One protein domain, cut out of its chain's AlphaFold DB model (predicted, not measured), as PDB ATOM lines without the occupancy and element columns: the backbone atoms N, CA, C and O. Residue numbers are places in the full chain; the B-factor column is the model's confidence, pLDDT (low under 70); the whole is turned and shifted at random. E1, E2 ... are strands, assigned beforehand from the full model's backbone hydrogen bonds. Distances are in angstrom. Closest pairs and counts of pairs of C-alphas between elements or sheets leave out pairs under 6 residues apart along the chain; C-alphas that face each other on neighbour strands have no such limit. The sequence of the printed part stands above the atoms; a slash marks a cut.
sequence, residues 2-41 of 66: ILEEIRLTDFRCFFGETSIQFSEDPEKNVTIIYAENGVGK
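This is residues 2 to 41 of the 66 residues of the protein "DNA repair exonuclease SbcCD ATPase subunit" of Sphingobium jiangsuense (UniProt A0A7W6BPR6). With little regular structure, this is a lone two-stranded hairpin, E1 and E2, and a long unnamed stretch, residues 22 to 41, which runs past the hairpin's open end and then folds back as the second arm of a loose V. The printed part has 40 residues with two named strands, E1 then E2, antiparallel, and no named helix; the class is all strand, though only 15 residues are in named elements. The whole is loose, radius of gyration of the C-alphas 12.0 A, and spans 33 by 21 by 10 A.

Look at E1, residues 5 to 11, and E2, residues 14 to 21, a hairpin joined by a tight link of 2 residues. Their directions stand at 173 degrees, antiparallel. Facing C-alphas 5 and 21 are 4.4 A apart. N 8 and O 18, at 2.8 A, and N 20 and O 6, at 2.9 A, are within hydrogen-bond range. E2 bends by 93 degrees at residue 17.

Find C-alpha 5 at (-25.869, 30.461, 34.417); E1 runs 15.4 A from there to C-alpha 11. E2 runs 15.1 A from C-alpha 14 to C-alpha 21 at (-23.970, 32.503, 37.788).

The C-alphas farthest apart, of Asp 10 and Glu 27, are 33.4 A apart. The outline is only just flat. The printed part has no cut, and no printed residue is under 70 in pLDDT.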
ATOM      1  N   ILE A   2     -24.677  20.142  35.436       86.81
ATOM      2  CA  ILE A   2     -24.212  21.327  36.169       86.81
ATOM      3  C   ILE A   2     -24.932  22.526  35.549       86.81
ATOM      4  O   ILE A   2     -25.149  22.548  34.338       86.81
ATOM      5  N   LEU A   3     -25.383  23.453  36.390       91.19
ATOM      6  CA  LEU A   3     -25.932  24.737  35.970       91.19
ATOM      7  C   LEU A   3     -24.787  25.744  35.974       91.19
ATOM      8  O   LEU A   3     -24.144  25.881  37.004       91.19
ATOM      9  N   GLU A   4     -24.542  26.416  34.853       93.12
ATOM     10  CA  GLU A   4     -23.508  27.461  34.746       93.12
ATOM     11  C   GLU A   4     -24.132  28.833  35.036       93.12
ATOM     12  O   GLU A   4     -23.721  29.569  35.932       93.12
ATOM     13  N   GLU A   5     -25.219  29.156  34.333       95.06
ATOM     14  CA  GLU A   5     -25.869  30.461  34.417       95.06
ATOM     15  C   GLU A   5     -27.361  30.369  34.079       95.06
ATOM     16  O   GLU A   5     -27.786  29.552  33.258       95.06
ATOM     17  N   ILE A   6     -28.165  31.251  34.676       95.31
ATOM     18  CA  ILE A   6     -29.503  31.598  34.185       95.31
ATOM     19  C   ILE A   6     -29.539  33.074  33.787       95.31
ATOM     20  O   ILE A   6     -29.079  33.939  34.533       95.31
ATOM     21  N   ARG A   7     -30.109  33.359  32.611       96.44
ATOM     22  CA  ARG A   7     -30.331  34.713  32.087       96.44
ATOM     23  C   ARG A   7     -31.825  34.977  31.981       96.44
ATOM     24  O   ARG A   7     -32.554  34.178  31.399       96.44
ATOM     25  N   LEU A   8     -32.267  36.085  32.560       95.06
ATOM     26  CA  LEU A   8     -33.654  36.524  32.605       95.06
ATOM     27  C   LEU A   8     -33.762  37.892  31.933       95.06
ATOM     28  O   LEU A   8     -32.978  38.788  32.242       95.06
ATOM     29  N   THR A   9     -34.753  38.051  31.060       95.44
ATOM     30  CA  THR A   9     -35.087  39.332  30.428       95.44
ATOM     31  C   THR A   9     -36.554  39.622  30.693       95.44
ATOM     32  O   THR A   9     -37.411  38.846  30.270       95.44
ATOM     33  N   ASP A  10     -36.832  40.697  31.431       94.50
ATOM     34  CA  ASP A  10     -38.190  41.149  31.773       94.50
ATOM     35  C   ASP A  10     -39.101  40.032  32.340       94.50
ATOM     36  O   ASP A  10     -40.280  39.901  32.002       94.50
ATOM     37  N   PHE A  11     -38.552  39.199  33.234       91.44
ATOM     38  CA  PHE A  11     -39.247  38.047  33.814       91.44
ATOM     39  C   PHE A  11     -39.823  38.364  35.202       91.44
ATOM     40  O   PHE A  11     -39.131  38.318  36.223       91.44
ATOM     41  N   ARG A  12     -41.133  38.633  35.263       91.56
ATOM     42  CA  ARG A  12     -41.862  39.032  36.485       91.56
ATOM     43  C   ARG A  12     -41.193  40.231  37.187       91.56
ATOM     44  O   ARG A  12     -41.336  41.352  36.725       91.56
ATOM     45  N   CYS A  13     -40.511  40.003  38.314       91.25
ATOM     46  CA  CYS A  13     -39.836  41.036  39.107       91.25
ATOM     47  C   CYS A  13     -38.386  41.309  38.667       91.25
ATOM     48  O   CYS A  13     -37.756  42.216  39.205       91.25
ATOM     49  N   PHE A  14     -37.855  40.536  37.716       91.94
ATOM     50  CA  PHE A  14     -36.541  40.754  37.113       91.94
ATOM     51  C   PHE A  14     -36.696  41.640  35.874       91.94
ATOM     52  O   PHE A  14     -36.961  41.138  34.783       91.94
ATOM     53  N   PHE A  15     -36.597  42.957  36.063       93.44
ATOM     54  CA  PHE A  15     -36.699  43.948  34.987       93.44
ATOM     55  C   PHE A  15     -35.362  44.122  34.261       93.44
ATOM     56  O   PHE A  15     -34.311  44.155  34.902       93.44
ATOM     57  N   GLY A  16     -35.406  44.290  32.939       95.44
ATOM     58  CA  GLY A  16     -34.211  44.346  32.105       95.44
ATOM     59  C   GLY A  16     -33.478  43.005  32.054       95.44
ATOM     60  O   GLY A  16     -34.073  41.948  32.268       95.44
ATOM     61  N   GLU A  17     -32.179  43.048  31.764       96.50
ATOM     62  CA  GLU A  17     -31.331  41.857  31.723       96.50
ATOM     63  C   GLU A  17     -30.741  41.559  33.103       96.50
ATOM     64  O   GLU A  17     -30.014  42.367  33.680       96.50
ATOM     65  N   THR A  18     -31.042  40.377  33.632       95.25
ATOM     66  CA  THR A  18     -30.455  39.855  34.868       95.25
ATOM     67  C   THR A  18     -29.795  38.514  34.587       95.25
ATOM     68  O   THR A  18     -30.428  37.616  34.033       95.25
ATOM     69  N   SER A  19     -28.549  38.342  35.021       95.62
ATOM     70  CA  SER A  19     -27.864  37.051  35.005       95.62
ATOM     71  C   SER A  19     -27.462  36.600  36.406       95.62
ATOM     72  O   SER A  19     -27.096  37.407  37.261       95.62
ATOM     73  N   ILE A  20     -27.555  35.293  36.647       95.38
ATOM     74  CA  ILE A  20     -27.119  34.653  37.890       95.38
ATOM     75  C   ILE A  20     -26.213  33.487  37.516       95.38
ATOM     76  O   ILE A  20     -26.666  32.535  36.879       95.38
ATOM     77  N   GLN A  21     -24.949  33.577  37.923       95.69
ATOM     78  CA  GLN A  21     -23.970  32.503  37.788       95.69
ATOM     79  C   GLN A  21     -24.051  31.568  38.994       95.69
ATOM     80  O   GLN A  21     -24.157  32.017  40.140       95.69
ATOM     81  N   PHE A  22     -24.016  30.269  38.728       95.56
ATOM     82  CA  PHE A  22     -24.006  29.233  39.750       95.56
ATOM     83  C   PHE A  22     -22.575  28.764  40.015       95.56
ATOM     84  O   PHE A  22     -21.657  28.996  39.234       95.56
ATOM     85  N   SER A  23     -22.374  28.120  41.160       95.00
ATOM     86  CA  SER A  23     -21.075  27.577  41.523       95.00
ATOM     87  C   SER A  23     -20.731  26.341  40.696       95.00
ATOM     88  O   SER A  23     -21.459  25.347  40.714       95.00
ATOM     89  N   GLU A  24     -19.577  26.397  40.041       92.06
ATOM     90  CA  GLU A  24     -18.966  25.293  39.292       92.06
ATOM     91  C   GLU A  24     -17.787  24.654  40.055       92.06
ATOM     92  O   GLU A  24     -17.184  23.690  39.587       92.06
ATOM     93  N   ASP A  25     -17.450  25.180  41.237       92.19
ATOM     94  CA  ASP A  25     -16.349  24.695  42.073       92.19
ATOM     95  C   ASP A  25     -16.693  23.306  42.661       92.19
ATOM     96  O   ASP A  25     -17.685  23.192  43.390       92.19
ATOM     97  N   PRO A  26     -15.891  22.252  42.403       89.25
ATOM     98  CA  PRO A  26     -16.126  20.912  42.945       89.25
ATOM     99  C   PRO A  26     -16.168  20.851  44.479       89.25
ATOM    100  O   PRO A  26     -16.909  20.039  45.031       89.25
ATOM    101  N   GLU A  27     -15.420  21.720  45.164       94.06
ATOM    102  CA  GLU A  27     -15.354  21.802  46.630       94.06
ATOM    103  C   GLU A  27     -16.414  22.756  47.206       94.06
ATOM    104  O   GLU A  27     -16.748  22.691  48.391       94.06
ATOM    105  N   LYS A  28     -16.973  23.649  46.377       90.75
ATOM    106  CA  LYS A  28     -18.023  24.611  46.754       90.75
ATOM    107  C   LYS A  28     -19.229  24.523  45.826       90.75
ATOM    108  O   LYS A  28     -19.770  25.540  45.408       90.75
ATOM    109  N   ASN A  29     -19.701  23.318  45.546       90.69
ATOM    110  CA  ASN A  29     -20.754  23.032  44.564       90.69
ATOM    111  C   ASN A  29     -22.180  23.492  44.951       90.69
ATOM    112  O   ASN A  29     -23.157  23.097  44.314       90.69
ATOM    113  N   VAL A  30     -22.330  24.308  45.998       93.06
ATOM    114  CA  VAL A  30     -23.619  24.812  46.483       93.06
ATOM    115  C   VAL A  30     -23.704  26.315  46.253       93.06
ATOM    116  O   VAL A  30     -22.875  27.080  46.742       93.06
ATOM    117  N   THR A  31     -24.757  26.748  45.562       94.38
ATOM    118  CA  THR A  31     -25.096  28.170  45.406       94.38
ATOM    119  C   THR A  31     -26.246  28.521  46.343       94.38
ATOM    120  O   THR A  31     -27.316  27.921  46.255       94.38
ATOM    121  N   ILE A  32     -26.046  29.494  47.235       94.25
ATOM    122  CA  ILE A  32     -27.088  29.975  48.151       94.25
ATOM    123  C   ILE A  32     -27.646  31.290  47.620       94.25
ATOM    124  O   ILE A  32     -26.921  32.272  47.488       94.25
ATOM    125  N   ILE A  33     -28.954  31.319  47.370       92.31
ATOM    126  CA  ILE A  33     -29.665  32.526  46.947       92.31
ATOM    127  C   ILE A  33     -30.487  33.032  48.124       92.31
ATOM    128  O   ILE A  33     -31.496  32.437  48.508       92.31
ATOM    129  N   TYR A  34     -30.032  34.135  48.711       93.81
ATOM    130  CA  TYR A  34     -30.652  34.758  49.870       93.81
ATOM    131  C   TYR A  34     -31.353  36.058  49.478       93.81
ATOM    132  O   TYR A  34     -30.781  36.908  48.805       93.81
ATOM    133  N   ALA A  35     -32.597  36.210  49.922       91.81
ATOM    134  CA  ALA A  35     -33.366  37.438  49.792       91.81
ATOM    135  C   ALA A  35     -34.519  37.427  50.803       91.81
ATOM    136  O   ALA A  35     -34.900  36.364  51.304       91.81
ATOM    137  N   GLU A  36     -35.138  38.578  51.050       95.12
ATOM    138  CA  GLU A  36     -36.349  38.672  51.868       95.12
ATOM    139  C   GLU A  36     -37.578  38.068  51.164       95.12
ATOM    140  O   GLU A  36     -37.554  37.673  49.988       95.12
ATOM    141  N   ASN A  37     -38.670  37.906  51.909       93.25
ATOM    142  CA  ASN A  37     -39.934  37.452  51.336       93.25
ATOM    143  C   ASN A  37     -40.504  38.531  50.409       93.25
ATOM    144  O   ASN A  37     -40.446  39.713  50.715       93.25
ATOM    145  N   GLY A  38     -41.028  38.113  49.255       91.06
ATOM    146  CA  GLY A  38     -41.550  39.027  48.231       91.06
ATOM    147  C   GLY A  38     -40.520  39.550  47.224       91.06
ATOM    148  O   GLY A  38     -40.922  40.064  46.191       91.06
ATOM    149  N   VAL A  39     -39.213  39.351  47.448       92.19
ATOM    150  CA  VAL A  39     -38.162  39.896  46.559       92.19
ATOM    151  C   VAL A  39     -38.033  39.143  45.226       92.19
ATOM    152  O   VAL A  39     -37.602  39.723  44.239       92.19
ATOM    153  N   GLY A  40     -38.416  37.860  45.169       91.81
ATOM    154  CA  GLY A  40     -38.381  37.095  43.909       91.81
ATOM    155  C   GLY A  40     -37.758  35.699  43.962       91.81
ATOM    156  O   GLY A  40     -37.566  35.092  42.915       91.81
ATOM    157  N   LYS A  41     -37.480  35.134  45.146       95.19
ATOM    158  CA  LYS A  41     -36.933  33.763  45.269       95.19
ATOM    159  C   LYS A  41     -37.791  32.710  44.552       95.19
ATOM    160  O   LYS A  41     -37.283  31.919  43.767       95.19
TER     161      LYS A  41